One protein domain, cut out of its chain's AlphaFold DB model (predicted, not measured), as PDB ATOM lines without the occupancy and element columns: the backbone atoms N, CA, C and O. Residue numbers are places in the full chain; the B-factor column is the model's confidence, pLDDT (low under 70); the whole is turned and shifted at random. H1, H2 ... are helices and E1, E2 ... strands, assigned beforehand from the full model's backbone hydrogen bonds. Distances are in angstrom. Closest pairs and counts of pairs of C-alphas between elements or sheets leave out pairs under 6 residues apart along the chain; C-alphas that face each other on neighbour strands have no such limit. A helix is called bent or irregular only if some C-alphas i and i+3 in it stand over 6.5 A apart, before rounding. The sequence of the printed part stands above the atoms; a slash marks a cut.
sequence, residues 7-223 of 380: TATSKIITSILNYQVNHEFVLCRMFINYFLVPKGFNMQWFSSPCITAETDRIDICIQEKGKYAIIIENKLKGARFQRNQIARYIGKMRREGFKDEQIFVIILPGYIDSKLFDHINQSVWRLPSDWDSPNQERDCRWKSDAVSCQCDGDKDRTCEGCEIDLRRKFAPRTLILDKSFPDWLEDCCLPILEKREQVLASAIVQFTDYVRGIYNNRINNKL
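AT A GLANCE: This is residues 7 to 223 of the 380 residues of an uncharacterized protein of Prevotella oulorum F0390 (UniProt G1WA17). A twisted sheet of five strands forms the core, with H1 and H2 over one face and H3 over the other, in three layers, helices on both faces of a sheet. The helical hairpin H8 and H9 lies toward one end of the longest axis, and loop-rich residues 126 to 165, with the short H6, lie at the other. The printed part has 217 residues, with named elements in the order H1 H2 E1 E2 E3 H3 E4 H4 H5 H6 H7 E5 H8 H9, and its class is mixed, helices and strands. The sheet is mixed, in the order E1 E2 E3 E4 E5. The whole is compact, with a radius of gyration of the C-alphas of 17.9 A and spans of 57 by 44 by 28 A.

HOW THE PARTS SIT: E1, residues 50 to 55, E2, 58 to 64, and E3, 68 to 74, form a meander, two antiparallel hairpins in a row; N 52 and O 61 are 2.9 A apart and N 62 and O 70 3.0 A, within hydrogen-bond range. E4, 103 to 108, is parallel to E3, with N 106 and O 71 2.8 A apart, and E5, 174 to 176, is parallel to E4, with N 107 and O 175 2.8 A apart. H1, 7 to 17, lies over E1 and E2 at a height of 8.3 A; its C-alpha 11 is 5.7 A from that of Ala 53. On the same face H2, 26 to 39, lies over E4 and runs across it, at 74 degrees on the local plane. H3, 85 to 95, is on the opposite face; E3, H3, E4 is a strand-helix-strand unit, parallel strands joined through a helix, with a right-handed crossover. H7, 166 to 173, stands at the sheet's level, and H4, 116 to 119, only grazes the sheet. H5, 122 to 125, touches H3, closest at the C-alphas of Ala 87 and Trp 125, 4.7 A, and also H6, 150 to 153; E4, H4 H5 H6 H7, E5 is a second such unit. H8, 180 to 193, touches H9, 198 to 223, closest at the C-alphas of Pro 182 and Thr 208, 5.0 A, at a shallow tilt of 13 degrees, opposite ways. Each O i to N i+4 pair is within hydrogen-bond range in H1, H3 and H9; H2 and H8 have 7 of 10, H7 2 of 4, and H4, H5 and H6 are too short for one.

IN THESE COORDINATES: H1 begins at C-alpha 7 (29.149, -36.066, 0.644), and H9, 37.6 A long, ends at C-alpha 223 (47.375, -26.262, 19.675). H2 spans 19.8 A, E3 19.5 A and H8 19.1 A. H7 is irregular, with C-alphas 169 and 172 7.3 A apart, and H2 only just, with C-alphas 34 and 37 6.6 A apart.

THE WHOLE: The C-alphas farthest apart, those of Asp 156 and Lys 195, are 58.3 A apart. The printed part has no cut; the links H5 to H6 and H6 to H7 are long. Confidence is under 70 at residues 153 to 159, 194 to 196 and 217 to 223.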
ATOM      1  N   THR A   7      29.852 -36.002   1.938       87.94
ATOM      2  CA  THR A   7      29.149 -36.066   0.644       87.94
ATOM      3  C   THR A   7      28.277 -34.834   0.359       87.94
ATOM      4  O   THR A   7      28.206 -34.363  -0.776       87.94
ATOM      5  N   ALA A   8      27.588 -34.280   1.365       89.81
ATOM      6  CA  ALA A   8      26.798 -33.062   1.178       89.81
ATOM      7  C   ALA A   8      27.696 -31.841   0.928       89.81
ATOM      8  O   ALA A   8      27.370 -31.022   0.075       89.81
ATOM      9  N   THR A   9      28.847 -31.743   1.601       92.62
ATOM     10  CA  THR A   9      29.816 -30.672   1.332       92.62
ATOM     11  C   THR A   9      30.389 -30.764  -0.083       92.62
ATOM     12  O   THR A   9      30.431 -29.743  -0.764       92.62
ATOM     13  N   SER A  10      30.701 -31.965  -0.587       94.75
ATOM     14  CA  SER A  10      31.125 -32.155  -1.982       94.75
ATOM     15  C   SER A  10      30.056 -31.677  -2.969       94.75
ATOM     16  O   SER A  10      30.344 -30.908  -3.882       94.75
ATOM     17  N   LYS A  11      28.785 -32.040  -2.736       94.44
ATOM     18  CA  LYS A  11      27.648 -31.594  -3.562       94.44
ATOM     19  C   LYS A  11      27.445 -30.078  -3.541       94.44
ATOM     20  O   LYS A  11      27.120 -29.508  -4.580       94.44
ATOM     21  N   ILE A  12      27.636 -29.423  -2.393       94.38
ATOM     22  CA  ILE A  12      27.568 -27.957  -2.284       94.38
ATOM     23  C   ILE A  12      28.656 -27.323  -3.155       94.38
ATOM     24  O   ILE A  12      28.345 -26.485  -3.997       94.38
ATOM     25  N   ILE A  13      29.908 -27.771  -3.021       96.19
ATOM     26  CA  ILE A  13      31.036 -27.248  -3.807       96.19
ATOM     27  C   ILE A  13      30.795 -27.466  -5.307       96.19
ATOM     28  O   ILE A  13      30.937 -26.539  -6.099       96.19
ATOM     29  N   THR A  14      30.357 -28.660  -5.706       96.62
ATOM     30  CA  THR A  14      29.983 -28.955  -7.095       96.62
ATOM     31  C   THR A  14      28.848 -28.066  -7.599       96.62
ATOM     32  O   THR A  14      28.888 -27.653  -8.753       96.62
ATOM     33  N   SER A  15      27.856 -27.739  -6.767       94.44
ATOM     34  CA  SER A  15      26.761 -26.834  -7.148       94.44
ATOM     35  C   SER A  15      27.258 -25.404  -7.370       94.44
ATOM     36  O   SER A  15      26.874 -24.774  -8.349       94.44
ATOM     37  N   ILE A  16      28.169 -24.922  -6.515       95.06
ATOM     38  CA  ILE A  16      28.824 -23.614  -6.671       95.06
ATOM     39  C   ILE A  16      29.627 -23.577  -7.977       95.06
ATOM     40  O   ILE A  16      29.482 -22.653  -8.773       95.06
ATOM     41  N   LEU A  17      30.445 -24.598  -8.244       96.56
ATOM     42  CA  LEU A  17      31.275 -24.652  -9.451       96.56
ATOM     43  C   LEU A  17      30.449 -24.830 -10.739       96.56
ATOM     44  O   LEU A  17      30.861 -24.350 -11.793       96.56
ATOM     45  N   ASN A  18      29.281 -25.475 -10.667       95.31
ATOM     46  CA  ASN A  18      28.350 -25.610 -11.792       95.31
ATOM     47  C   ASN A  18      27.515 -24.350 -12.064       95.31
ATOM     48  O   ASN A  18      26.723 -24.353 -13.004       95.31
ATOM     49  N   TYR A  19      27.660 -23.283 -11.277       93.69
ATOM     50  CA  TYR A  19      26.921 -22.051 -11.524       93.69
ATOM     51  C   TYR A  19      27.290 -21.445 -12.887       93.69
ATOM     52  O   TYR A  19      28.466 -21.195 -13.180       93.69
ATOM     53  N   GLN A  20      26.264 -21.194 -13.703       92.25
ATOM     54  CA  GLN A  20      26.404 -20.692 -15.064       92.25
ATOM     55  C   GLN A  20      25.718 -19.342 -15.256       92.25
ATOM     56  O   GLN A  20      24.608 -19.118 -14.784       92.25
ATOM     57  N   VAL A  21      26.348 -18.476 -16.048       90.00
ATOM     58  CA  VAL A  21      25.738 -17.252 -16.584       90.00
ATOM     59  C   VAL A  21      25.929 -17.280 -18.091       90.00
ATOM     60  O   VAL A  21      27.058 -17.391 -18.551       90.00
ATOM     61  N   ASN A  22      24.848 -17.187 -18.872       89.50
ATOM     62  CA  ASN A  22      24.905 -17.270 -20.339       89.50
ATOM     63  C   ASN A  22      25.671 -18.512 -20.846       89.50
ATOM     64  O   ASN A  22      26.490 -18.405 -21.753       89.50
ATOM     65  N   HIS A  23      25.426 -19.676 -20.232       90.44
ATOM     66  CA  HIS A  23      26.109 -20.954 -20.506       90.44
ATOM     67  C   HIS A  23      27.614 -21.001 -20.172       90.44
ATOM     68  O   HIS A  23      28.263 -22.013 -20.424       90.44
ATOM     69  N   GLU A  24      28.168 -19.961 -19.547       92.06
ATOM     70  CA  GLU A  24      29.553 -19.937 -19.071       92.06
ATOM     71  C   GLU A  24      29.633 -20.325 -17.595       92.06
ATOM     72  O   GLU A  24      28.941 -19.749 -16.757       92.06
ATOM     73  N   PHE A  25      30.534 -21.249 -17.250       95.62
ATOM     74  CA  PHE A  25      30.806 -21.671 -15.871       95.62
ATOM     75  C   PHE A  25      31.663 -20.634 -15.129       95.62
ATOM     76  O   PHE A  25      32.858 -20.841 -14.893       95.62
ATOM     77  N   VAL A  26      31.068 -19.486 -14.796       94.06
ATOM     78  CA  VAL A  26      31.783 -18.295 -14.300       94.06
ATOM     79  C   VAL A  26      32.614 -18.599 -13.050       94.06
ATOM     80  O   VAL A  26      33.804 -18.282 -13.014       94.06
ATOM     81  N   LEU A  27      32.026 -19.268 -12.052       95.06
ATOM     82  CA  LEU A  27      32.723 -19.552 -10.792       95.06
ATOM     83  C   LEU A  27      33.790 -20.640 -10.953       95.06
ATOM     84  O   LEU A  27      34.874 -20.506 -10.393       95.06
ATOM     85  N   CYS A  28      33.557 -21.674 -11.769       97.50
ATOM     86  CA  CYS A  28      34.591 -22.676 -12.059       97.50
ATOM     87  C   CYS A  28      35.783 -22.067 -12.812       97.50
ATOM     88  O   CYS A  28      36.934 -22.308 -12.446       97.50
ATOM     89  N   ARG A  29      35.524 -21.216 -13.816       96.81
ATOM     90  CA  ARG A  29      36.573 -20.492 -14.546       96.81
ATOM     91  C   ARG A  29      37.427 -19.656 -13.590       96.81
ATOM     92  O   ARG A  29      38.652 -19.674 -13.684       96.81
ATOM     93  N   MET A  30      36.791 -18.948 -12.658       95.62
ATOM     94  CA  MET A  30      37.494 -18.159 -11.644       95.62
ATOM     95  C   MET A  30      38.274 -19.015 -10.656       95.62
ATOM     96  O   MET A  30      39.411 -18.677 -10.349       95.62
ATOM     97  N   PHE A  31      37.700 -20.125 -10.196       97.81
ATOM     98  CA  PHE A  31      38.376 -21.076  -9.320       97.81
ATOM     99  C   PHE A  31      39.683 -21.579  -9.951       97.81
ATOM    100  O   PHE A  31      40.744 -21.529  -9.330       97.81
ATOM    101  N   ILE A  32      39.629 -21.996 -11.219       97.88
ATOM    102  CA  ILE A  32      40.800 -22.483 -11.961       97.88
ATOM    103  C   ILE A  32      41.819 -21.358 -12.180       97.88
ATOM    104  O   ILE A  32      43.008 -21.570 -11.945       97.88
ATOM    105  N   ASN A  33      41.373 -20.162 -12.572       96.81
ATOM    106  CA  ASN A  33      42.251 -18.997 -12.715       96.81
ATOM    107  C   ASN A  33      42.984 -18.660 -11.413       96.81
ATOM    108  O   ASN A  33      44.183 -18.397 -11.434       96.81
ATOM    109  N   TYR A  34      42.269 -18.672 -10.290       96.56
ATOM    110  CA  TYR A  34      42.813 -18.267  -9.001       96.56
ATOM    111  C   TYR A  34      43.789 -19.309  -8.440       96.56
ATOM    112  O   TYR A  34      44.886 -18.965  -8.006       96.56
ATOM    113  N   PHE A  35      43.423 -20.595  -8.485       97.44
ATOM    114  CA  PHE A  35      44.191 -21.651  -7.820       97.44
ATOM    115  C   PHE A  35      45.119 -22.440  -8.747       97.44
ATOM    116  O   PHE A  35      46.224 -22.797  -8.345       97.44
ATOM    117  N   LEU A  36      44.698 -22.743  -9.976       97.81
ATOM    118  CA  LEU A  36      45.392 -23.721 -10.822       97.81
ATOM    119  C   LEU A  36      46.309 -23.101 -11.872       97.81
ATOM    120  O   LEU A  36      47.345 -23.692 -12.180       97.81
ATOM    121  N   VAL A  37      45.995 -21.915 -12.394       97.44
ATOM    122  CA  VAL A  37      46.898 -21.207 -13.323       97.44
ATOM    123  C   VAL A  37      48.279 -20.962 -12.698       97.44
ATOM    124  O   VAL A  37      49.272 -21.302 -13.345       97.44
ATOM    125  N   PRO A  38      48.403 -20.526 -11.423       96.56
ATOM    126  CA  PRO A  38      49.705 -20.427 -10.754       96.56
ATOM    127  C   PRO A  38      50.457 -21.761 -10.615       96.56
ATOM    128  O   PRO A  38      51.652 -21.770 -10.330       96.56
ATOM    129  N   LYS A  39      49.772 -22.899 -10.796       95.00
ATOM    130  CA  LYS A  39      50.346 -24.255 -10.775       95.00
ATOM    131  C   LYS A  39      50.559 -24.846 -12.172       95.00
ATOM    132  O   LYS A  39      50.854 -26.033 -12.294       95.00
ATOM    133  N   GLY A  40      50.443 -24.027 -13.216       96.12
ATOM    134  CA  GLY A  40      50.711 -24.421 -14.598       96.12
ATOM    135  C   GLY A  40      49.494 -24.927 -15.371       96.12
ATOM    136  O   GLY A  40      49.667 -25.541 -16.420       96.12
ATOM    137  N   PHE A  41      48.269 -24.690 -14.891       98.06
ATOM    138  CA  PHE A  41      47.072 -24.963 -15.687       98.06
ATOM    139  C   PHE A  41      46.989 -24.015 -16.888       98.06
ATOM    140  O   PHE A  41      47.067 -22.796 -16.733       98.06
ATOM    141  N   ASN A  42      46.783 -24.563 -18.086       96.50
ATOM    142  CA  ASN A  42      46.587 -23.759 -19.287       96.50
ATOM    143  C   ASN A  42      45.095 -23.454 -19.492       96.50
ATOM    144  O   ASN A  42      44.314 -24.339 -19.833       96.50
ATOM    145  N   MET A  43      44.703 -22.184 -19.357       96.62
ATOM    146  CA  MET A  43      43.310 -21.755 -19.541       96.62
ATOM    147  C   MET A  43      42.739 -22.008 -20.938       96.62
ATOM    148  O   MET A  43      41.522 -22.060 -21.077       96.62
ATOM    149  N   GLN A  44      43.573 -22.231 -21.958       96.00
ATOM    150  CA  GLN A  44      43.103 -22.657 -23.283       96.00
ATOM    151  C   GLN A  44      42.476 -24.059 -23.265       96.00
ATOM    152  O   GLN A  44      41.730 -24.417 -24.175       96.00
ATOM    153  N   TRP A  45      42.760 -24.864 -22.238       96.44
ATOM    154  CA  TRP A  45      42.105 -26.152 -22.042       96.44
ATOM    155  C   TRP A  45      40.660 -26.013 -21.561       96.44
ATOM    156  O   TRP A  45      39.869 -26.918 -21.795       96.44
ATOM    157  N   PHE A  46      40.304 -24.904 -20.910       96.94
ATOM    158  CA  PHE A  46      38.987 -24.712 -20.317       96.94
ATOM    159  C   PHE A  46      37.969 -24.243 -21.359       96.94
ATOM    160  O   PHE A  46      38.052 -23.113 -21.846       96.94
ATOM    161  N   SER A  47      36.979 -25.087 -21.665       94.56
ATOM    162  CA  SER A  47      35.857 -24.716 -22.530       94.56
ATOM    163  C   SER A  47      34.512 -25.049 -21.893       94.56
ATOM    164  O   SER A  47      33.717 -24.150 -21.648       94.56
ATOM    165  N   SER A  48      34.249 -26.327 -21.632       95.06
ATOM    166  CA  SER A  48      32.951 -26.799 -21.138       95.06
ATOM    167  C   SER A  48      33.170 -27.961 -20.168       95.06
ATOM    168  O   SER A  48      33.036 -29.123 -20.566       95.06
ATOM    169  N   PRO A  49      33.550 -27.676 -18.909       97.19
ATOM    170  CA  PRO A  49      33.842 -28.709 -17.925       97.19
ATOM    171  C   PRO A  49      32.638 -29.615 -17.650       97.19
ATOM    172  O   PRO A  49      31.502 -29.162 -17.539       97.19
ATOM    173  N   CYS A  50      32.915 -30.897 -17.431       96.94
ATOM    174  CA  CYS A  50      32.034 -31.811 -16.718       96.94
ATOM    175  C   CYS A  50      32.436 -31.815 -15.239       96.94
ATOM    176  O   CYS A  50      33.587 -32.121 -14.915       96.94
ATOM    177  N   ILE A  51      31.503 -31.462 -14.354       97.75
ATOM    178  CA  ILE A  51      31.742 -31.351 -12.911       97.75
ATOM    179  C   ILE A  51      30.839 -32.337 -12.178       97.75
ATOM    180  O   ILE A  51      29.617 -32.184 -12.167       97.75
ATOM    181  N   THR A  52      31.438 -33.332 -11.532       97.00
ATOM    182  CA  THR A  52      30.721 -34.407 -10.832       97.00
ATOM    183  C   THR A  52      31.101 -34.451  -9.359       97.00
ATOM    184  O   THR A  52      32.261 -34.217  -9.029       97.00
ATOM    185  N   ALA A  53      30.152 -34.821  -8.497       96.19
ATOM    186  CA  ALA A  53      30.396 -35.131  -7.089       96.19
ATOM    187  C   ALA A  53      30.188 -36.628  -6.830       96.19
ATOM    188  O   ALA A  53      29.256 -37.216  -7.387       96.19
ATOM    189  N   GLU A  54      31.005 -37.220  -5.959       93.25
ATOM    190  CA  GLU A  54      30.811 -38.563  -5.383       93.25
ATOM    191  C   GLU A  54      30.678 -39.676  -6.439       93.25
ATOM    192  O   GLU A  54      30.053 -40.716  -6.223       93.25
ATOM    193  N   THR A  55      31.253 -39.443  -7.618       89.56
ATOM    194  CA  THR A  55      31.208 -40.357  -8.760       89.56
ATOM    195  C   THR A  55      32.528 -41.105  -8.828       89.56
ATOM    196  O   THR A  55      33.592 -40.524  -8.620       89.56
ATOM    197  N   ASP A  56      32.468 -42.418  -9.059       85.56
ATOM    198  CA  ASP A  56      33.651 -43.286  -9.102       85.56
ATOM    199  C   ASP A  56      34.549 -43.200  -7.856       85.56
ATOM    200  O   ASP A  56      35.760 -43.429  -7.913       85.56
ATOM    201  N   ARG A  57      33.927 -42.909  -6.704       87.44
ATOM    202  CA  ARG A  57      34.583 -42.728  -5.399       87.44
ATOM    203  C   ARG A  57      35.538 -41.530  -5.335       87.44
ATOM    204  O   ARG A  57      36.385 -41.519  -4.448       87.44
ATOM    205  N   ILE A  58      35.433 -40.574  -6.257       93.94
ATOM    206  CA  ILE A  58      36.097 -39.269  -6.176       93.94
ATOM    207  C   ILE A  58      35.088 -38.273  -5.600       93.94
ATOM    208  O   ILE A  58      33.972 -38.178  -6.117       93.94
ATOM    209  N   ASP A  59      35.480 -37.533  -4.561       96.38
ATOM    210  CA  ASP A  59      34.589 -36.588  -3.877       96.38
ATOM    211  C   ASP A  59      34.086 -35.510  -4.846       96.38
ATOM    212  O   ASP A  59      32.878 -35.310  -4.978       96.38
ATOM    213  N   ILE A  60      34.992 -34.861  -5.590       98.31
ATOM    214  CA  ILE A  60      34.643 -33.972  -6.707       98.31
ATOM    215  C   ILE A  60      35.662 -34.123  -7.842       98.31
ATOM    216  O   ILE A  60      36.873 -34.138  -7.620       98.31
ATOM    217  N   CYS A  61      35.171 -34.184  -9.078       98.19
ATOM    218  CA  CYS A  61      35.995 -34.183 -10.283       98.19
ATOM    219  C   CYS A  61      35.522 -33.081 -11.238       98.19
ATOM    220  O   CYS A  61      34.328 -32.991 -11.526       98.19
ATOM    221  N   ILE A  62      36.453 -32.259 -11.726       98.31
ATOM    222  CA  ILE A  62      36.238 -31.308 -12.824       98.31
ATOM    223  C   ILE A  62      37.091 -31.794 -13.988       98.31
ATOM    224  O   ILE A  62      38.316 -31.837 -13.874       98.31
ATOM    225  N   GLN A  63      36.480 -32.131 -15.115       97.38
ATOM    226  CA  GLN A  63      37.235 -32.629 -16.259       97.38
ATOM    227  C   GLN A  63      36.653 -32.205 -17.596       97.38
ATOM    228  O   GLN A  63      35.448 -32.023 -17.750       97.38
ATOM    229  N   GLU A  64      37.520 -32.136 -18.595       96.94
ATOM    230  CA  GLU A  64      37.127 -32.068 -19.993       96.94
ATOM    231  C   GLU A  64      37.968 -33.088 -20.764       96.94
ATOM    232  O   GLU A  64      39.199 -32.997 -20.788       96.94
ATOM    233  N   LYS A  65      37.307 -34.106 -21.338       93.12
ATOM    234  CA  LYS A  65      37.971 -35.284 -21.926       93.12
ATOM    235  C   LYS A  65      39.071 -34.879 -22.908       93.12
ATOM    236  O   LYS A  65      38.848 -34.074 -23.808       93.12
ATOM    237  N   GLY A  66      40.258 -35.453 -22.724       91.19
ATOM    238  CA  GLY A  66      41.440 -35.180 -23.548       91.19
ATOM    239  C   GLY A  66      42.146 -33.849 -23.260       91.19
ATOM    240  O   GLY A  66      43.221 -33.618 -23.816       91.19
ATOM    241  N   LYS A  67      41.601 -32.989 -22.388       97.44
ATOM    242  CA  LYS A  67      42.180 -31.676 -22.069       97.44
ATOM    243  C   LYS A  67      42.782 -31.622 -20.669       97.44
ATOM    244  O   LYS A  67      43.973 -31.346 -20.550       97.44
ATOM    245  N   TYR A  68      41.984 -31.886 -19.636       98.44
ATOM    246  CA  TYR A  68      42.427 -31.843 -18.241       98.44
ATOM    247  C   TYR A  68      41.490 -32.608 -17.302       98.44
ATOM    248  O   TYR A  68      40.307 -32.789 -17.604       98.44
ATOM    249  N   ALA A  69      42.020 -32.977 -16.137       98.38
ATOM    250  CA  ALA A  69      41.269 -33.500 -15.005       98.38
ATOM    251  C   ALA A  69      41.756 -32.857 -13.697       98.38
ATOM    252  O   ALA A  69      42.955 -32.757 -13.441       98.38
ATOM    253  N   ILE A  70      40.824 -32.419 -12.857       98.69
ATOM    254  CA  ILE A  70      41.088 -31.856 -11.533       98.69
ATOM    255  C   ILE A  70      40.349 -32.728 -10.528       98.69
ATOM    256  O   ILE A  70      39.118 -32.779 -10.517       98.69
ATOM    257  N   ILE A  71      41.118 -33.404  -9.687       98.56
ATOM    258  CA  ILE A  71      40.623 -34.225  -8.588       98.56
ATOM    259  C   ILE A  71      40.583 -33.339  -7.349       98.56
ATOM    260  O   ILE A  71      41.617 -32.789  -6.974       98.56
ATOM    261  N   ILE A  72      39.429 -33.206  -6.703       98.38
ATOM    262  CA  ILE A  72      39.313 -32.519  -5.414       98.38
ATOM    263  C   ILE A  72      38.913 -33.547  -4.362       98.38
ATOM    264  O   ILE A  72      37.831 -34.126  -4.429       98.38
ATOM    265  N   GLU A  73      39.797 -33.752  -3.395       97.56
ATOM    266  CA  GLU A  73      39.583 -34.605  -2.235       97.56
ATOM    267  C   GLU A  73      39.106 -33.758  -1.053       97.56
ATOM    268  O   GLU A  73      39.798 -32.837  -0.602       97.56
ATOM    269  N   ASN A  74      37.926 -34.071  -0.532       95.38
ATOM    270  CA  ASN A  74      37.251 -33.288   0.485       95.38
ATOM    271  C   ASN A  74      37.435 -33.896   1.877       95.38
ATOM    272  O   ASN A  74      36.660 -34.730   2.327       95.38
ATOM    273  N   LYS A  75      38.420 -33.399   2.628       93.38
ATOM    274  CA  LYS A  75      38.678 -33.790   4.020       93.38
ATOM    275  C   LYS A  75      38.243 -32.747   5.038       93.38
ATOM    276  O   LYS A  75      38.703 -32.809   6.177       93.38
ATOM    277  N   LEU A  76      37.304 -31.853   4.710       91.56
ATOM    278  CA  LEU A  76      36.788 -30.834   5.642       91.56
ATOM    279  C   LEU A  76      36.329 -31.459   6.974       91.56
ATOM    280  O   LEU A  76      36.632 -30.965   8.062       91.56
ATOM    281  N   LYS A  77      35.698 -32.637   6.931       87.69
ATOM    282  CA  LYS A  77      35.288 -33.375   8.138       87.69
ATOM    283  C   LYS A  77      36.378 -34.195   8.816       87.69
ATOM    284  O   LYS A  77      36.114 -34.784   9.858       87.69
ATOM    285  N   GLY A  78      37.619 -34.134   8.354       84.62
ATOM    286  CA  GLY A  78      38.758 -34.792   8.995       84.62
ATOM    287  C   GLY A  78      38.744 -36.310   8.838       84.62
ATOM    288  O   GLY A  78      39.350 -37.009   9.648       84.62
ATOM    289  N   ALA A  79      38.048 -36.828   7.822       85.88
ATOM    290  CA  ALA A  79      38.155 -38.230   7.457       85.88
ATOM    291  C   ALA A  79      39.609 -38.556   7.089       85.88
ATOM    292  O   ALA A  79      40.298 -37.779   6.422       85.88
ATOM    293  N   ARG A  80      40.086 -39.717   7.543       87.44
ATOM    294  CA  ARG A  80      41.423 -40.199   7.185       87.44
ATOM    295  C   ARG A  80      41.452 -40.533   5.697       87.44
ATOM    296  O   ARG A  80      40.473 -41.053   5.162       87.44
ATOM    297  N   PHE A  81      42.589 -40.287   5.055       91.31
ATOM    298  CA  PHE A  81      42.816 -40.792   3.707       91.31
ATOM    299  C   PHE A  81      42.699 -42.314   3.697       91.31
ATOM    300  O   PHE A  81      43.235 -43.001   4.572       91.31
ATOM    301  N   GLN A  82      42.010 -42.834   2.689       89.75
ATOM    302  CA  GLN A  82      42.032 -44.260   2.418       89.75
ATOM    303  C   GLN A  82      43.388 -44.662   1.829       89.75
ATOM    304  O   GLN A  82      44.129 -43.857   1.253       89.75
ATOM    305  N   ARG A  83      43.699 -45.951   1.931       90.06
ATOM    306  CA  ARG A  83      44.899 -46.527   1.331       90.06
ATOM    307  C   ARG A  83      44.939 -46.236  -0.172       90.06
ATOM    308  O   ARG A  83      43.946 -46.473  -0.865       90.06
ATOM    309  N   ASN A  84      46.079 -45.757  -0.675       92.62
ATOM    310  CA  ASN A  84      46.309 -45.453  -2.100       92.62
ATOM    311  C   ASN A  84      45.295 -44.486  -2.731       92.62
ATOM    312  O   ASN A  84      45.112 -44.514  -3.946       92.62
ATOM    313  N   GLN A  85      44.592 -43.680  -1.931       94.31
ATOM    314  CA  GLN A  85      43.409 -42.955  -2.393       94.31
ATOM    315  C   GLN A  85      43.701 -42.023  -3.579       94.31
ATOM    316  O   GLN A  85      43.128 -42.212  -4.650       94.31
ATOM    317  N   ILE A  86      44.649 -41.095  -3.425       96.88
ATOM    318  CA  ILE A  86      45.002 -40.139  -4.484       96.88
ATOM    319  C   ILE A  86      45.650 -40.845  -5.677       96.88
ATOM    320  O   ILE A  86      45.299 -40.577  -6.826       96.88
ATOM    321  N   ALA A  87      46.545 -41.800  -5.415       95.94
ATOM    322  CA  ALA A  87      47.191 -42.590  -6.457       95.94
ATOM    323  C   ALA A  87      46.172 -43.292  -7.368       95.94
ATOM    324  O   ALA A  87      46.293 -43.243  -8.591       95.94
ATOM    325  N   ARG A  88      45.128 -43.895  -6.789       95.25
ATOM    326  CA  ARG A  88      44.049 -44.551  -7.540       95.25
ATOM    327  C   ARG A  88      43.279 -43.590  -8.428       95.25
ATOM    328  O   ARG A  88      42.950 -43.948  -9.554       95.25
ATOM    329  N   TYR A  89      42.981 -42.390  -7.938       97.44
ATOM    330  CA  TYR A  89      42.292 -41.387  -8.747       97.44
ATOM    331  C   TYR A  89      43.145 -40.973  -9.945       97.44
ATOM    332  O   TYR A  89      42.639 -40.939 -11.062       97.44
ATOM    333  N   ILE A  90      44.454 -40.787  -9.746       97.38
ATOM    334  CA  ILE A  90      45.407 -40.553 -10.840       97.38
ATOM    335  C   ILE A  90      45.412 -41.736 -11.822       97.38
ATOM    336  O   ILE A  90      45.289 -41.532 -13.027       97.38
ATOM    337  N   GLY A  91      45.494 -42.976 -11.327       96.00
ATOM    338  CA  GLY A  91      45.450 -44.190 -12.152       96.00
ATOM    339  C   GLY A  91      44.174 -44.298 -12.994       96.00
ATOM    340  O   GLY A  91      44.233 -44.660 -14.171       96.00
ATOM    341  N   LYS A  92      43.029 -43.904 -12.429       95.81
ATOM    342  CA  LYS A  92      41.749 -43.828 -13.139       95.81
ATOM    343  C   LYS A  92      41.767 -42.757 -14.233       95.81
ATOM    344  O   LYS A  92      41.402 -43.065 -15.362       95.81
ATOM    345  N   MET A  93      42.252 -41.547 -13.948       96.69
ATOM    346  CA  MET A  93      42.365 -40.491 -14.965       96.69
ATOM    347  C   MET A  93      43.322 -40.901 -16.099       96.69
ATOM    348  O   MET A  93      43.014 -40.717 -17.275       96.69
ATOM    349  N   ARG A  94      44.442 -41.561 -15.786       96.31
ATOM    350  CA  ARG A  94      45.337 -42.129 -16.809       96.31
ATOM    351  C   ARG A  94      44.631 -43.161 -17.688       96.31
ATOM    352  O   ARG A  94      44.779 -43.122 -18.907       96.31
ATOM    353  N   ARG A  95      43.833 -44.056 -17.094       95.38
ATOM    354  CA  ARG A  95      43.016 -45.037 -17.835       95.38
ATOM    355  C   ARG A  95      42.004 -44.358 -18.764       95.38
ATOM    356  O   ARG A  95      41.720 -44.880 -19.835       95.38
ATOM    357  N   GLU A  96      41.492 -43.194 -18.374       94.75
ATOM    358  CA  GLU A  96      40.586 -42.364 -19.181       94.75
ATOM    359  C   GLU A  96      41.313 -41.535 -20.263       94.75
ATOM    360  O   GLU A  96      40.664 -40.863 -21.064       94.75
ATOM    361  N   GLY A  97      42.647 -41.630 -20.347       96.81
ATOM    362  CA  GLY A  97      43.469 -41.055 -21.416       96.81
ATOM    363  C   GLY A  97      44.149 -39.728 -21.075       96.81
ATOM    364  O   GLY A  97      44.759 -39.121 -21.956       96.81
ATOM    365  N   PHE A  98      44.069 -39.264 -19.825       97.56
ATOM    366  CA  PHE A  98      44.749 -38.043 -19.390       97.56
ATOM    367  C   PHE A  98      46.240 -38.288 -19.127       97.56
ATOM    368  O   PHE A  98      46.619 -39.275 -18.492       97.56
ATOM    369  N   LYS A  99      47.094 -37.362 -19.575       97.00
ATOM    370  CA  LYS A  99      48.527 -37.345 -19.241       97.00
ATOM    371  C   LYS A  99      48.757 -36.751 -17.848       97.00
ATOM    372  O   LYS A  99      47.949 -35.959 -17.369       97.00
ATOM    373  N   ASP A 100      49.891 -37.060 -17.227       96.81
ATOM    374  CA  ASP A 100      50.224 -36.594 -15.871       96.81
ATOM    375  C   ASP A 100      50.251 -35.065 -15.739       96.81
ATOM    376  O   ASP A 100      49.919 -34.527 -14.681       96.81
ATOM    377  N   GLU A 101      50.635 -34.351 -16.799       96.50
ATOM    378  CA  GLU A 101      50.670 -32.884 -16.840       96.50
ATOM    379  C   GLU A 101      49.268 -32.264 -16.923       96.50
ATOM    380  O   GLU A 101      49.093 -31.090 -16.608       96.50
ATOM    381  N   GLN A 102      48.274 -33.053 -17.336       97.25
ATOM    382  CA  GLN A 102      46.875 -32.648 -17.472       97.25
ATOM    383  C   GLN A 102      46.061 -32.922 -16.199       97.25
ATOM    384  O   GLN A 102      44.890 -32.546 -16.135       97.25
ATOM    385  N   ILE A 103      46.655 -33.589 -15.204       98.38
ATOM    386  CA  ILE A 103      45.988 -33.994 -13.967       98.38
ATOM    387  C   ILE A 103      46.466 -33.105 -12.808       98.38
ATOM    388  O   ILE A 103      47.664 -33.002 -12.527       98.38
ATOM    389  N   PHE A 104      45.507 -32.500 -12.109       98.62
ATOM    390  CA  PHE A 104      45.712 -31.653 -10.934       98.62
ATOM    391  C   PHE A 104      45.009 -32.262  -9.723       98.62
ATOM    392  O   PHE A 104      43.950 -32.878  -9.858       98.62
ATOM    393  N   VAL A 105      45.587 -32.075  -8.536       98.50
ATOM    394  CA  VAL A 105      45.021 -32.576  -7.279       98.50
ATOM    395  C   VAL A 105      44.801 -31.408  -6.329       98.50
ATOM    396  O   VAL A 105      45.690 -30.594  -6.099       98.50
ATOM    397  N   ILE A 106      43.616 -31.333  -5.749       98.38
ATOM    398  CA  ILE A 106      43.254 -30.365  -4.727       98.38
ATOM    399  C   ILE A 106      42.821 -31.143  -3.492       98.38
ATOM    400  O   ILE A 106      42.054 -32.094  -3.584       98.38
ATOM    401  N   ILE A 107      43.310 -30.738  -2.329       97.38
ATOM    402  CA  ILE A 107      42.923 -31.295  -1.039       97.38
ATOM    403  C   ILE A 107      42.273 -30.170  -0.243       97.38
ATOM    404  O   ILE A 107      42.910 -29.147   0.015       97.38
ATOM    405  N   LEU A 108      41.017 -30.362   0.158       95.81
ATOM    406  CA  LEU A 108      40.327 -29.490   1.107       95.81
ATOM    407  C   LEU A 108      40.535 -30.081   2.503       95.81
ATOM    408  O   LEU A 108      39.902 -31.083   2.839       95.81
ATOM    409  N   PRO A 109      41.462 -29.552   3.311       92.81
ATOM    410  CA  PRO A 109      41.847 -30.199   4.547       92.81
ATOM    411  C   PRO A 109      40.795 -29.982   5.626       92.81
ATOM    412  O   PRO A 109      39.982 -29.070   5.558       92.81
ATOM    413  N   GLY A 110      40.839 -30.797   6.673       88.75
ATOM    414  CA  GLY A 110      39.968 -30.619   7.829       88.75
ATOM    415  C   GLY A 110      40.457 -29.571   8.825       88.75
ATOM    416  O   GLY A 110      39.743 -29.260   9.773       88.75
ATOM    417  N   TYR A 111      41.685 -29.093   8.673       82.81
ATOM    418  CA  TYR A 111      42.369 -28.183   9.585       82.81
ATOM    419  C   TYR A 111      43.502 -27.476   8.838       82.81
ATOM    420  O   TYR A 111      43.936 -27.935   7.783       82.81
ATOM    421  N   ILE A 112      43.990 -26.372   9.401       82.94
ATOM    422  CA  ILE A 112      45.104 -25.617   8.828       82.94
ATOM    423  C   ILE A 112      46.427 -26.234   9.278       82.94
ATOM    424  O   ILE A 112      46.703 -26.382  10.473       82.94
ATOM    425  N   ASP A 113      47.261 -26.591   8.308       81.31
ATOM    426  CA  ASP A 113      48.592 -27.129   8.548       81.31
ATOM    427  C   ASP A 113      49.492 -26.895   7.337       81.31
ATOM    428  O   ASP A 113      49.330 -27.521   6.290       81.31
ATOM    429  N   SER A 114      50.476 -26.010   7.503       80.38
ATOM    430  CA  SER A 114      51.434 -25.656   6.451       80.38
ATOM    431  C   SER A 114      52.298 -26.837   6.002       80.38
ATOM    432  O   SER A 114      52.873 -26.787   4.918       80.38
ATOM    433  N   LYS A 115      52.364 -27.906   6.805       84.50
ATOM    434  CA  LYS A 115      53.086 -29.147   6.500       84.50
ATOM    435  C   LYS A 115      52.158 -30.322   6.206       84.50
ATOM    436  O   LYS A 115      52.610 -31.462   6.180       84.50
ATOM    437  N   LEU A 116      50.868 -30.081   5.948       87.00
ATOM    438  CA  LEU A 116      49.913 -31.170   5.732       87.00
ATOM    439  C   LEU A 116      50.361 -32.116   4.616       87.00
ATOM    440  O   LEU A 116      50.262 -33.328   4.776       87.00
ATOM    441  N   PHE A 117      50.885 -31.579   3.510       90.12
ATOM    442  CA  PHE A 117      51.382 -32.406   2.411       90.12
ATOM    443  C   PHE A 117      52.448 -33.397   2.890       90.12
ATOM    444  O   PHE A 117      52.432 -34.555   2.477       90.12
ATOM    445  N   ASP A 118      53.330 -32.963   3.796       87.44
ATOM    446  CA  ASP A 118      54.390 -33.781   4.381       87.44
ATOM    447  C   ASP A 118      53.828 -34.873   5.293       87.44
ATOM    448  O   ASP A 118      54.272 -36.021   5.218       87.44
ATOM    449  N   HIS A 119      52.798 -34.537   6.071       87.94
ATOM    450  CA  HIS A 119      52.139 -35.429   7.025       87.94
ATOM    451  C   HIS A 119      51.188 -36.453   6.388       87.94
ATOM    452  O   HIS A 119      50.806 -37.420   7.049       87.94
ATOM    453  N   ILE A 120      50.796 -36.288   5.121       89.69
ATOM    454  CA  ILE A 120      50.010 -37.308   4.417       89.69
ATOM    455  C   ILE A 120      50.863 -38.572   4.250       89.69
ATOM    456  O   ILE A 120      51.974 -38.525   3.711       89.69
ATOM    457  N   ASN A 121      50.314 -39.715   4.671       88.50
ATOM    458  CA  ASN A 121      50.962 -41.021   4.546       88.50
ATOM    459  C   ASN A 121      51.439 -41.279   3.115       88.50
ATOM    460  O   ASN A 121      50.738 -41.003   2.138       88.50
ATOM    461  N   GLN A 122      52.629 -41.862   2.978       87.88
ATOM    462  CA  GLN A 122      53.204 -42.133   1.664       87.88
ATOM    463  C   GLN A 122      52.335 -43.066   0.820       87.88
ATOM    464  O   GLN A 122      52.261 -42.883  -0.394       87.88
ATOM    465  N   SER A 123      51.636 -44.020   1.443       89.69
ATOM    466  CA  SER A 123      50.772 -44.959   0.731       89.69
ATOM    467  C   SER A 123      49.639 -44.298  -0.040       89.69
ATOM    468  O   SER A 123      49.248 -44.831  -1.072       89.69
ATOM    469  N   VAL A 124      49.153 -43.130   0.393       93.62
ATOM    470  CA  VAL A 124      48.114 -42.348  -0.301       93.62
ATOM    471  C   VAL A 124      48.529 -42.031  -1.740       93.62
ATOM    472  O   VAL A 124      47.688 -41.992  -2.639       93.62
ATOM    473  N   TRP A 125      49.837 -41.885  -1.953       94.38
ATOM    474  CA  TRP A 125      50.474 -41.556  -3.222       94.38
ATOM    475  C   TRP A 125      51.156 -42.753  -3.894       94.38
ATOM    476  O   TRP A 125      51.826 -42.566  -4.898       94.38
ATOM    477  N   ARG A 126      51.032 -43.976  -3.374       92.56
ATOM    478  CA  ARG A 126      51.614 -45.168  -4.014       92.56
ATOM    479  C   ARG A 126      50.535 -45.916  -4.778       92.56
ATOM    480  O   ARG A 126      49.511 -46.253  -4.183       92.56
ATOM    481  N   LEU A 127      50.756 -46.169  -6.066       93.38
ATOM    482  CA  LEU A 127      49.806 -46.892  -6.915       93.38
ATOM    483  C   LEU A 127      50.228 -48.359  -7.037       93.38
ATOM    484  O   LEU A 127      51.217 -48.619  -7.717       93.38
ATOM    485  N   PRO A 128      49.533 -49.314  -6.400       91.56
ATOM    486  CA  PRO A 128      49.858 -50.727  -6.556       91.56
ATOM    487  C   PRO A 128      49.397 -51.263  -7.919       91.56
ATOM    488  O   PRO A 128      48.549 -50.662  -8.576       91.56
ATOM    489  N   SER A 129      49.929 -52.405  -8.350       90.50
ATOM    490  CA  SER A 129      49.531 -53.067  -9.604       90.50
ATOM    491  C   SER A 129      48.054 -53.490  -9.611       90.50
ATOM    492  O   SER A 129      47.402 -53.438 -10.651       90.50
ATOM    493  N   ASP A 130      47.510 -53.831  -8.443       91.12
ATOM    494  CA  ASP A 130      46.129 -54.256  -8.196       91.12
ATOM    495  C   ASP A 130      45.206 -53.098  -7.759       91.12
ATOM    496  O   ASP A 130      44.179 -53.305  -7.112       91.12
ATOM    497  N   TRP A 131      45.555 -51.846  -8.080       90.38
ATOM    498  CA  TRP A 131      44.884 -50.652  -7.544       90.38
ATOM    499  C   TRP A 131      43.372 -50.578  -7.784       90.38
ATOM    500  O   TRP A 131      42.668 -49.894  -7.027       90.38
ATOM    501  N   ASP A 132      42.882 -51.245  -8.827       89.12
ATOM    502  CA  ASP A 132      41.468 -51.292  -9.199       89.12
ATOM    503  C   ASP A 132      40.659 -52.278  -8.340       89.12
ATOM    504  O   ASP A 132      39.436 -52.176  -8.247       89.12
ATOM    505  N   SER A 133      41.340 -53.174  -7.622       89.31
ATOM    506  CA  SER A 133      40.715 -54.113  -6.698       89.31
ATOM    507  C   SER A 133      40.048 -53.395  -5.509       89.31
ATOM    508  O   SER A 133      40.458 -52.289  -5.095       89.31
ATOM    509  N   PRO A 134      39.004 -54.004  -4.909       85.75
ATOM    510  CA  PRO A 134      38.384 -53.512  -3.682       85.75
ATOM    511  C   PRO A 134      39.409 -53.256  -2.571       85.75
ATOM    512  O   PRO A 134      40.393 -53.971  -2.429       85.75
ATOM    513  N   ASN A 135      39.167 -52.251  -1.722       82.12
ATOM    514  CA  ASN A 135      40.126 -51.851  -0.678       82.12
ATOM    515  C   ASN A 135      40.485 -52.987   0.304       82.12
ATOM    516  O   ASN A 135      41.578 -52.992   0.864       82.12
ATOM    517  N   GLN A 136      39.566 -53.937   0.504       82.06
ATOM    518  CA  GLN A 136      39.762 -55.112   1.355       82.06
ATOM    519  C   GLN A 136      40.511 -56.251   0.663       82.06
ATOM    520  O   GLN A 136      40.901 -57.195   1.333       82.06
ATOM    521  N   GLU A 137      40.719 -56.188  -0.645       86.62
ATOM    522  CA  GLU A 137      41.363 -57.257  -1.414       86.62
ATOM    523  C   GLU A 137      42.781 -56.894  -1.837       86.62
ATOM    524  O   GLU A 137      43.514 -57.778  -2.254       86.62
ATOM    525  N   ARG A 138      43.193 -55.628  -1.674       86.19
ATOM    526  CA  ARG A 138      44.515 -55.191  -2.125       86.19
ATOM    527  C   ARG A 138      45.653 -55.867  -1.373       86.19
ATOM    528  O   ARG A 138      45.646 -55.895  -0.140       86.19
ATOM    529  N   ASP A 139      46.678 -56.274  -2.108       86.75
ATOM    530  CA  ASP A 139      47.840 -57.006  -1.593       86.75
ATOM    531  C   ASP A 139      48.617 -56.199  -0.546       86.75
ATOM    532  O   ASP A 139      49.060 -56.714   0.482       86.75
ATOM    533  N   CYS A 140      48.704 -54.885  -0.759       85.31
ATOM    534  CA  CYS A 140      49.415 -53.962   0.120       85.31
ATOM    535  C   CYS A 140      48.690 -53.659   1.446       85.31
ATOM    536  O   CYS A 140      49.180 -52.863   2.257       85.31
ATOM    537  N   ARG A 141      47.510 -54.248   1.694       84.69
ATOM    538  CA  ARG A 141      46.721 -53.955   2.895       84.69
ATOM    539  C   ARG A 141      47.383 -54.464   4.170       84.69
ATOM    540  O   ARG A 141      47.959 -55.553   4.224       84.69
ATOM    541  N   TRP A 142      47.202 -53.706   5.241       79.19
ATOM    542  CA  TRP A 142      47.422 -54.212   6.585       79.19
ATOM    543  C   TRP A 142      46.176 -54.978   7.043       79.19
ATOM    544  O   TRP A 142      45.080 -54.427   7.032       79.19
ATOM    545  N   LYS A 143      46.303 -56.256   7.428       72.94
ATOM    546  CA  LYS A 143      45.130 -57.091   7.777       72.94
ATOM    547  C   LYS A 143      44.338 -56.557   8.975       72.94
ATOM    548  O   LYS A 143      43.156 -56.860   9.087       72.94
ATOM    549  N   SER A 144      44.978 -55.794   9.861       73.81
ATOM    550  CA  SER A 144      44.337 -55.276  11.070       73.81
ATOM    551  C   SER A 144      43.665 -53.911  10.893       73.81
ATOM    552  O   SER A 144      43.100 -53.421  11.867       73.81
ATOM    553  N   ASP A 145      43.704 -53.282   9.706       76.38
ATOM    554  CA  ASP A 145      42.969 -52.032   9.480       76.38
ATOM    555  C   ASP A 145      42.486 -51.782   8.035       76.38
ATOM    556  O   ASP A 145      42.906 -52.396   7.051       76.38
ATOM    557  N   ALA A 146      41.566 -50.824   7.904       72.69
ATOM    558  CA  ALA A 146      40.952 -50.474   6.627       72.69
ATOM    559  C   ALA A 146      41.709 -49.389   5.835       72.69
ATOM    560  O   ALA A 146      41.335 -49.120   4.694       72.69
ATOM    561  N   VAL A 147      42.739 -48.746   6.399       79.56
ATOM    562  CA  VAL A 147      43.299 -47.493   5.847       79.56
ATOM    563  C   VAL A 147      44.812 -47.498   5.649       79.56
ATOM    564  O   VAL A 147      45.287 -46.798   4.761       79.56
ATOM    565  N   SER A 148      45.574 -48.287   6.406       82.75
ATOM    566  CA  SER A 148      47.039 -48.251   6.384       82.75
ATOM    567  C   SER A 148      47.612 -49.298   5.448       82.75
ATOM    568  O   SER A 148      47.157 -50.441   5.381       82.75
ATOM    569  N   CYS A 149      48.626 -48.913   4.695       85.75
ATOM    570  CA  CYS A 149      49.389 -49.817   3.851       85.75
ATOM    571  C   CYS A 149      50.510 -50.492   4.645       85.75
ATOM    572  O   CYS A 149      51.028 -49.916   5.600       85.75
ATOM    573  N   GLN A 150      50.965 -51.663   4.196       81.50
ATOM    574  CA  GLN A 150      52.170 -52.310   4.730       81.50
ATOM    575  C   GLN A 150      53.411 -51.422   4.681       81.50
ATOM    576  O   GLN A 150      54.257 -51.519   5.564       81.50
ATOM    577  N   CYS A 151      53.487 -50.510   3.713       79.06
ATOM    578  CA  CYS A 151      54.586 -49.562   3.631       79.06
ATOM    579  C   CYS A 151      54.451 -48.345   4.558       79.06
ATOM    580  O   CYS A 151      55.356 -47.525   4.581       79.06
ATOM    581  N   ASP A 152      53.336 -48.134   5.264       79.31
ATOM    582  CA  ASP A 152      53.218 -46.966   6.156       79.31
ATOM    583  C   ASP A 152      53.965 -47.171   7.485       79.31
ATOM    584  O   ASP A 152      54.409 -46.195   8.082       79.31
ATOM    585  N   GLY A 153      54.120 -48.423   7.937       65.19
ATOM    586  CA  GLY A 153      54.799 -48.764   9.195       65.19
ATOM    587  C   GLY A 153      56.293 -49.079   9.063       65.19
ATOM    588  O   GLY A 153      57.030 -48.913  10.029       65.19
ATOM    589  N   ASP A 154      56.745 -49.503   7.884       63.31
ATOM    590  CA  ASP A 154      58.138 -49.866   7.612       63.31
ATOM    591  C   ASP A 154      58.615 -49.119   6.358       63.31
ATOM    592  O   ASP A 154      58.080 -49.308   5.261       63.31
ATOM    593  N   LYS A 155      59.588 -48.215   6.535       54.19
ATOM    594  CA  LYS A 155      60.092 -47.345   5.460       54.19
ATOM    595  C   LYS A 155      60.848 -48.128   4.383       54.19
ATOM    596  O   LYS A 155      60.839 -47.684   3.234       54.19
ATOM    597  N   ASP A 156      61.416 -49.281   4.733       53.56
ATOM    598  CA  ASP A 156      62.217 -50.116   3.832       53.56
ATOM    599  C   ASP A 156      61.357 -51.149   3.092       53.56
ATOM    600  O   ASP A 156      61.715 -51.634   2.014       53.56
ATOM    601  N   ARG A 157      60.153 -51.425   3.606       61.16
ATOM    602  CA  ARG A 157      59.169 -52.286   2.949       61.16
ATOM    603  C   ARG A 157      58.451 -51.521   1.840       61.16
ATOM    604  O   ARG A 157      57.381 -50.928   2.010       61.16
ATOM    605  N   THR A 158      59.048 -51.519   0.655       58.72
ATOM    606  CA  THR A 158      58.317 -51.176  -0.568       58.72
ATOM    607  C   THR A 158      57.311 -52.288  -0.856       58.72
ATOM    608  O   THR A 158      57.644 -53.467  -0.839       58.72
ATOM    609  N   CYS A 159      56.046 -51.927  -1.064       69.81
ATOM    610  CA  CYS A 159      55.091 -52.872  -1.625       69.81
ATOM    611  C   CYS A 159      55.564 -53.174  -3.050       69.81
ATOM    612  O   CYS A 159      55.597 -52.260  -3.880       69.81
ATOM    613  N   GLU A 160      55.996 -54.411  -3.298       70.31
ATOM    614  CA  GLU A 160      56.477 -54.841  -4.611       70.31
ATOM    615  C   GLU A 160      55.444 -54.481  -5.693       70.31
ATOM    616  O   GLU A 160      54.242 -54.674  -5.515       70.31
ATOM    617  N   GLY A 161      55.902 -53.872  -6.789       77.88
ATOM    618  CA  GLY A 161      55.039 -53.472  -7.908       77.88
ATOM    619  C   GLY A 161      54.285 -52.144  -7.753       77.88
ATOM    620  O   GLY A 161      53.542 -51.778  -8.662       77.88
ATOM    621  N   CYS A 162      54.465 -51.391  -6.660       87.25
ATOM    622  CA  CYS A 162      53.892 -50.044  -6.556       87.25
ATOM    623  C   CYS A 162      54.674 -48.994  -7.361       87.25
ATOM    624  O   CYS A 162      55.890 -48.875  -7.219       87.25
ATOM    625  N   GLU A 163      53.975 -48.124  -8.096       91.19
ATOM    626  CA  GLU A 163      54.540 -46.846  -8.544       91.19
ATOM    627  C   GLU A 163      54.678 -45.921  -7.328       91.19
ATOM    628  O   GLU A 163      53.689 -45.524  -6.704       91.19
ATOM    629  N   ILE A 164      55.922 -45.613  -6.959       89.06
ATOM    630  CA  ILE A 164      56.255 -44.891  -5.721       89.06
ATOM    631  C   ILE A 164      56.507 -43.394  -5.915       89.06
ATOM    632  O   ILE A 164      56.583 -42.651  -4.938       89.06
ATOM    633  N   ASP A 165      56.660 -42.932  -7.154       91.06
ATOM    634  CA  ASP A 165      57.127 -41.579  -7.453       91.06
ATOM    635  C   ASP A 165      56.001 -40.572  -7.727       91.06
ATOM    636  O   ASP A 165      56.291 -39.386  -7.913       91.06
ATOM    637  N   LEU A 166      54.726 -40.990  -7.669       94.62
ATOM    638  CA  LEU A 166      53.580 -40.097  -7.884       94.62
ATOM    639  C   LEU A 166      53.589 -38.901  -6.934       94.62
ATOM    640  O   LEU A 166      53.335 -37.787  -7.376       94.62
ATOM    641  N   ARG A 167      53.948 -39.086  -5.654       94.75
ATOM    642  CA  ARG A 167      54.037 -37.966  -4.697       94.75
ATOM    643  C   ARG A 167      54.945 -36.856  -5.222       94.75
ATOM    644  O   ARG A 167      54.575 -35.690  -5.189       94.75
ATOM    645  N   ARG A 168      56.121 -37.225  -5.737       94.94
ATOM    646  CA  ARG A 168      57.096 -36.283  -6.300       94.94
ATOM    647  C   ARG A 168      56.614 -35.710  -7.635       94.94
ATOM    648  O   ARG A 168      56.724 -34.507  -7.836       94.94
ATOM    649  N   LYS A 169      56.071 -36.549  -8.526       95.69
ATOM    650  CA  LYS A 169      55.546 -36.141  -9.843       95.69
ATOM    651  C   LYS A 169      54.407 -35.122  -9.733       95.69
ATOM    652  O   LYS A 169      54.351 -34.183 -10.522       95.69
ATOM    653  N   PHE A 170      53.516 -35.309  -8.759       96.75
ATOM    654  CA  PHE A 170      52.295 -34.521  -8.596       96.75
ATOM    655  C   PHE A 170      52.402 -33.399  -7.563       96.75
ATOM    656  O   PHE A 170      51.542 -32.520  -7.564       96.75
ATOM    657  N   ALA A 171      53.451 -33.358  -6.730       95.94
ATOM    658  CA  ALA A 171      53.659 -32.274  -5.763       95.94
ATOM    659  C   ALA A 171      53.528 -30.860  -6.378       95.94
ATOM    660  O   ALA A 171      52.812 -30.046  -5.797       95.94
ATOM    661  N   PRO A 172      54.094 -30.548  -7.567       96.50
ATOM    662  CA  PRO A 172      53.955 -29.212  -8.162       96.50
ATOM    663  C   PRO A 172      52.520 -28.842  -8.568       96.50
ATOM    664  O   PRO A 172      52.194 -27.659  -8.639       96.50
ATOM    665  N   ARG A 173      51.666 -29.841  -8.830       96.38
ATOM    666  CA  ARG A 173      50.261 -29.696  -9.260       96.38
ATOM    667  C   ARG A 173      49.262 -30.098  -8.170       96.38
ATOM    668  O   ARG A 173      48.080 -30.277  -8.455       96.38
ATOM    669  N   THR A 174      49.738 -30.246  -6.933       96.94
ATOM    670  CA  THR A 174      48.894 -30.492  -5.766       96.94
ATOM    671  C   THR A 174      48.710 -29.200  -4.985       96.94
ATOM    672  O   THR A 174      49.686 -28.519  -4.666       96.94
ATOM    673  N   LEU A 175      47.466 -28.867  -4.650       96.19
ATOM    674  CA  LEU A 175      47.142 -27.756  -3.764       96.19
ATOM    675  C   LEU A 175      46.435 -28.246  -2.513       96.19
ATOM    676  O   LEU A 175      45.592 -29.137  -2.566       96.19
ATOM    677  N   ILE A 176      46.748 -27.602  -1.398       95.12
ATOM    678  CA  ILE A 176      45.981 -27.701  -0.163       95.12
ATOM    679  C   ILE A 176      45.271 -26.363  -0.012       95.12
ATOM    680  O   ILE A 176      45.937 -25.343   0.158       95.12
ATOM    681  N   LEU A 177      43.945 -26.355  -0.136       93.94
ATOM    682  CA  LEU A 177      43.161 -25.126  -0.002       93.94
ATOM    683  C   LEU A 177      42.599 -25.055   1.411       93.94
ATOM    684  O   LEU A 177      41.536 -25.600   1.693       93.94
ATOM    685  N   ASP A 178      43.368 -24.437   2.300       87.38
ATOM    686  CA  ASP A 178      43.009 -24.212   3.696       87.38
ATOM    687  C   ASP A 178      42.268 -22.872   3.868       87.38
ATOM    688  O   ASP A 178      41.122 -22.764   3.448       87.38
ATOM    689  N   LYS A 179      42.897 -21.826   4.422       86.06
ATOM    690  CA  LYS A 179      42.312 -20.482   4.582       86.06
ATOM    691  C   LYS A 179      41.906 -19.866   3.247       86.06
ATOM    692  O   LYS A 179      40.885 -19.200   3.156       86.06
ATOM    693  N   SER A 180      42.668 -20.165   2.199       91.88
ATOM    694  CA  SER A 180      42.429 -19.602   0.871       91.88
ATOM    695  C   SER A 180      41.098 -20.030   0.240       91.88
ATOM    696  O   SER A 180      40.595 -19.320  -0.624       91.88
ATOM    697  N   PHE A 181      40.502 -21.155   0.658       94.31
ATOM    698  CA  PHE A 181      39.217 -21.607   0.119       94.31
ATOM    699  C   PHE A 181      38.016 -20.756   0.574       94.31
ATOM    700  O   PHE A 181      37.312 -20.244  -0.298       94.31
ATOM    701  N   PRO A 182      37.753 -20.565   1.887       93.81
ATOM    702  CA  PRO A 182      36.689 -19.673   2.340       93.81
ATOM    703  C   PRO A 182      36.931 -18.216   1.933       93.81
ATOM    704  O   PRO A 182      35.963 -17.534   1.615       93.81
ATOM    705  N   ASP A 183      38.187 -17.764   1.864       93.94
ATOM    706  CA  ASP A 183      38.508 -16.412   1.391       93.94
ATOM    707  C   ASP A 183      38.135 -16.247  -0.091       93.94
ATOM    708  O   ASP A 183      37.497 -15.274  -0.471       93.94
ATOM    709  N   TRP A 184      38.400 -17.247  -0.940       96.06
ATOM    710  CA  TRP A 184      37.938 -17.225  -2.333       96.06
ATOM    711  C   TRP A 184      36.403 -17.249  -2.461       96.06
ATOM    712  O   TRP A 184      35.839 -16.586  -3.336       96.06
ATOM    713  N   LEU A 185      35.702 -17.993  -1.604       95.00
ATOM    714  CA  LEU A 185      34.235 -17.989  -1.592       95.00
ATOM    715  C   LEU A 185      33.679 -16.601  -1.246       95.00
ATOM    716  O   LEU A 185      32.769 -16.128  -1.924       95.00
ATOM    717  N   GLU A 186      34.226 -15.946  -0.225       93.50
ATOM    718  CA  GLU A 186      33.780 -14.617   0.199       93.50
ATOM    719  C   GLU A 186      34.209 -13.527  -0.789       93.50
ATOM    720  O   GLU A 186      33.361 -12.850  -1.365       93.50
ATOM    721  N   ASP A 187      35.508 -13.412  -1.058       92.44
ATOM    722  CA  ASP A 187      36.087 -12.269  -1.767       92.44
ATOM    723  C   ASP A 187      35.891 -12.344  -3.285       92.44
ATOM    724  O   ASP A 187      35.875 -11.317  -3.966       92.44
ATOM    725  N   CYS A 188      35.766 -13.552  -3.846       90.25
ATOM    726  CA  CYS A 188      35.671 -13.739  -5.295       90.25
ATOM    727  C   CYS A 188      34.265 -14.138  -5.758       90.25
ATOM    728  O   CYS A 188      33.832 -13.679  -6.817       90.25
ATOM    729  N   CYS A 189      33.545 -14.987  -5.012       91.50
ATOM    730  CA  CYS A 189      32.238 -15.477  -5.464       91.50
ATOM    731  C   CYS A 189      31.089 -14.526  -5.102       91.50
ATOM    732  O   CYS A 189      30.253 -14.245  -5.964       91.50
ATOM    733  N   LEU A 190      31.029 -14.011  -3.866       90.75
ATOM    734  CA  LEU A 190      29.906 -13.169  -3.423       90.75
ATOM    735  C   LEU A 190      29.716 -11.891  -4.258       90.75
ATOM    736  O   LEU A 190      28.579 -11.666  -4.688       90.75
ATOM    737  N   PRO A 191      30.764 -11.123  -4.627       89.19
ATOM    738  CA  PRO A 191      30.588  -9.901  -5.419       89.19
ATOM    739  C   PRO A 191      29.891 -10.114  -6.772       89.19
ATOM    740  O   PRO A 191      29.289  -9.194  -7.326       89.19
ATOM    741  N   ILE A 192      29.950 -11.333  -7.317       85.06
ATOM    742  CA  ILE A 192      29.307 -11.704  -8.586       85.06
ATOM    743  C   ILE A 192      27.828 -12.052  -8.384       85.06
ATOM    744  O   ILE A 192      27.008 -11.841  -9.281       85.06
ATOM    745  N   LEU A 193      27.481 -12.582  -7.213       83.88
ATOM    746  CA  LEU A 193      26.180 -13.181  -6.929       83.88
ATOM    747  C   LEU A 193      25.210 -12.224  -6.230       83.88
ATOM    748  O   LEU A 193      24.009 -12.311  -6.475       83.88
ATOM    749  N   GLU A 194      25.706 -11.288  -5.415       68.31
ATOM    750  CA  GLU A 194      24.904 -10.436  -4.517       68.31
ATOM    751  C   GLU A 194      23.759  -9.667  -5.195       68.31
ATOM    752  O   GLU A 194      22.737  -9.387  -4.568       68.31
ATOM    753  N   LYS A 195      23.887  -9.347  -6.488       65.94
ATOM    754  CA  LYS A 195      22.873  -8.585  -7.237       65.94
ATOM    755  C   LYS A 195      21.958  -9.435  -8.121       65.94
ATOM    756  O   LYS A 195      21.019  -8.886  -8.690       65.94
ATOM    757  N   ARG A 196      22.238 -10.732  -8.288       69.06
ATOM    758  CA  ARG A 196      21.531 -11.602  -9.250       69.06
ATOM    759  C   ARG A 196      20.959 -12.872  -8.627       69.06
ATOM    760  O   ARG A 196      19.861 -13.260  -8.991       69.06
ATOM    761  N   GLU A 197      21.664 -13.478  -7.675       84.06
ATOM    762  CA  GLU A 197      21.361 -14.817  -7.156       84.06
ATOM    763  C   GLU A 197      21.444 -14.839  -5.628       84.06
ATOM    764  O   GLU A 197      22.338 -15.442  -5.030       84.06
ATOM    765  N   GLN A 198      20.501 -14.157  -4.973       85.19
ATOM    766  CA  GLN A 198      20.506 -13.983  -3.514       85.19
ATOM    767  C   GLN A 198      20.494 -15.313  -2.746       85.19
ATOM    768  O   GLN A 198      21.131 -15.426  -1.699       85.19
ATOM    769  N   VAL A 199      19.810 -16.336  -3.270       87.19
ATOM    770  CA  VAL A 199      19.755 -17.666  -2.642       87.19
ATOM    771  C   VAL A 199      21.126 -18.339  -2.675       87.19
ATOM    772  O   VAL A 199      21.584 -18.840  -1.649       87.19
ATOM    773  N   LEU A 200      21.807 -18.315  -3.825       88.06
ATOM    774  CA  LEU A 200      23.150 -18.879  -3.948       88.06
ATOM    775  C   LEU A 200      24.164 -18.073  -3.130       88.06
ATOM    776  O   LEU A 200      24.984 -18.671  -2.440       88.06
ATOM    777  N   ALA A 201      24.071 -16.741  -3.136       90.50
ATOM    778  CA  ALA A 201      24.909 -15.881  -2.303       90.50
ATOM    779  C   ALA A 201      24.755 -16.229  -0.812       90.50
ATOM    780  O   ALA A 201      25.745 -16.483  -0.134       90.50
ATOM    781  N   SER A 202      23.519 -16.347  -0.314       89.56
ATOM    782  CA  SER A 202      23.255 -16.754   1.073       89.56
ATOM    783  C   SER A 202      23.783 -18.159   1.386       89.56
ATOM    784  O   SER A 202      24.327 -18.386   2.469       89.56
ATOM    785  N   ALA A 203      23.660 -19.101   0.447       90.31
ATOM    786  CA  ALA A 203      24.213 -20.444   0.603       90.31
ATOM    787  C   ALA A 203      25.748 -20.422   0.689       90.31
ATOM    788  O   ALA A 203      26.314 -21.129   1.523       90.31
ATOM    789  N   ILE A 204      26.415 -19.590  -0.120       92.62
ATOM    790  CA  ILE A 204      27.868 -19.406  -0.064       92.62
ATOM    791  C   ILE A 204      28.283 -18.772   1.262       92.62
ATOM    792  O   ILE A 204      29.176 -19.317   1.892       92.62
ATOM    793  N   VAL A 205      27.609 -17.719   1.741       93.00
ATOM    794  CA  VAL A 205      27.901 -17.113   3.058       93.00
ATOM    795  C   VAL A 205      27.845 -18.168   4.168       93.00
ATOM    796  O   VAL A 205      28.810 -18.360   4.904       93.00
ATOM    797  N   GLN A 206      26.749 -18.929   4.238       92.06
ATOM    798  CA  GLN A 206      26.588 -19.975   5.254       92.06
ATOM    799  C   GLN A 206      27.639 -21.084   5.132       92.06
ATOM    800  O   GLN A 206      28.075 -21.648   6.139       92.06
ATOM    801  N   PHE A 207      28.032 -21.430   3.905       93.69
ATOM    802  CA  PHE A 207      29.055 -22.436   3.662       93.69
ATOM    803  C   PHE A 207      30.458 -21.931   4.027       93.69
ATOM    804  O   PHE A 207      31.211 -22.667   4.664       93.69
ATOM    805  N   THR A 208      30.784 -20.676   3.715       93.62
ATOM    806  CA  THR A 208      32.021 -20.001   4.128       93.62
ATOM    807  C   THR A 208      32.157 -19.996   5.648       93.62
ATOM    808  O   THR A 208      33.180 -20.447   6.170       93.62
ATOM    809  N   ASP A 209      31.109 -19.587   6.370       90.44
ATOM    810  CA  ASP A 209      31.094 -19.591   7.838       90.44
ATOM    811  C   ASP A 209      31.277 -21.000   8.411       90.44
ATOM    812  O   ASP A 209      32.040 -21.208   9.359       90.44
ATOM    813  N   TYR A 210      30.620 -21.996   7.812       90.69
ATOM    814  CA  TYR A 210      30.776 -23.396   8.198       90.69
ATOM    815  C   TYR A 210      32.226 -23.884   8.034       90.69
ATOM    816  O   TYR A 210      32.783 -24.481   8.959       90.69
ATOM    817  N   VAL A 211      32.861 -23.606   6.890       90.06
ATOM    818  CA  VAL A 211      34.259 -23.985   6.622       90.06
ATOM    819  C   VAL A 211      35.215 -23.273   7.588       90.06
ATOM    820  O   VAL A 211      36.088 -23.916   8.176       90.06
ATOM    821  N   ARG A 212      35.009 -21.974   7.848       89.75
ATOM    822  CA  ARG A 212      35.780 -21.212   8.848       89.75
ATOM    823  C   ARG A 212      35.632 -21.791  10.254       89.75
ATOM    824  O   ARG A 212      36.623 -21.934  10.971       89.75
ATOM    825  N   GLY A 213      34.419 -22.189  10.633       86.31
ATOM    826  CA  GLY A 213      34.143 -22.847  11.909       86.31
ATOM    827  C   GLY A 213      34.894 -24.172  12.075       86.31
ATOM    828  O   GLY A 213      35.432 -24.441  13.153       86.31
ATOM    829  N   ILE A 214      34.993 -24.980  11.013       84.19
ATOM    830  CA  ILE A 214      35.811 -26.204  11.008       84.19
ATOM    831  C   ILE A 214      37.273 -25.866  11.305       84.19
ATOM    832  O   ILE A 214      37.881 -26.475  12.188       84.19
ATOM    833  N   TYR A 215      37.833 -24.885  10.597       82.50
ATOM    834  CA  TYR A 215      39.232 -24.508  10.754       82.50
ATOM    835  C   TYR A 215      39.544 -23.960  12.146       82.50
ATOM    836  O   TYR A 215      40.489 -24.433  12.777       82.50
ATOM    837  N   ASN A 216      38.724 -23.049  12.670       74.94
ATOM    838  CA  ASN A 216      38.948 -22.437  13.981       74.94
ATOM    839  C   ASN A 216      38.853 -23.455  15.127       74.94
ATOM    840  O   ASN A 216      39.737 -23.507  15.984       74.94
ATOM    841  N   ASN A 217      37.839 -24.327  15.118       67.12
ATOM    842  CA  ASN A 217      37.695 -25.351  16.158       67.12
ATOM    843  C   ASN A 217      38.852 -26.358  16.147       67.12
ATOM    844  O   ASN A 217      39.303 -26.808  17.201       67.12
ATOM    845  N   ARG A 218      39.366 -26.715  14.963       62.56
ATOM    846  CA  ARG A 218      40.480 -27.663  14.864       62.56
ATOM    847  C   ARG A 218      41.845 -27.046  15.129       62.56
ATOM    848  O   ARG A 218      42.699 -27.766  15.637       62.56
ATOM    849  N   ILE A 219      42.049 -25.753  14.862       60.25
ATOM    850  CA  ILE A 219      43.254 -25.032  15.304       60.25
ATOM    851  C   ILE A 219      43.398 -25.140  16.825       60.25
ATOM    852  O   ILE A 219      44.470 -25.505  17.298       60.25
ATOM    853  N   ASN A 220      42.314 -24.925  17.577       58.81
ATOM    854  CA  ASN A 220      42.339 -25.057  19.037       58.81
ATOM    855  C   ASN A 220      42.731 -26.480  19.476       58.81
ATOM    856  O   ASN A 220      43.556 -26.654  20.368       58.81
ATOM    857  N   ASN A 221      42.220 -27.511  18.793       60.88
ATOM    858  CA  ASN A 221      42.610 -28.896  19.072       60.88
ATOM    859  C   ASN A 221      44.066 -29.206  18.683       60.88
ATOM    860  O   ASN A 221      44.732 -29.954  19.396       60.88
ATOM    861  N   LYS A 222      44.578 -28.643  17.580       60.75
ATOM    862  CA  LYS A 222      45.979 -28.806  17.162       60.75
ATOM    863  C   LYS A 222      46.928 -28.155  18.163       60.75
ATOM    864  O   LYS A 222      47.884 -28.801  18.564       60.75
ATOM    865  N   LEU A 223      46.618 -26.942  18.622       64.44
ATOM    866  CA  LEU A 223      47.375 -26.262  19.675       64.44
ATOM    867  C   LEU A 223      47.438 -27.124  20.946       64.44
ATOM    868  O   LEU A 223      48.510 -27.319  21.507       64.44
TER     869      LEU A 223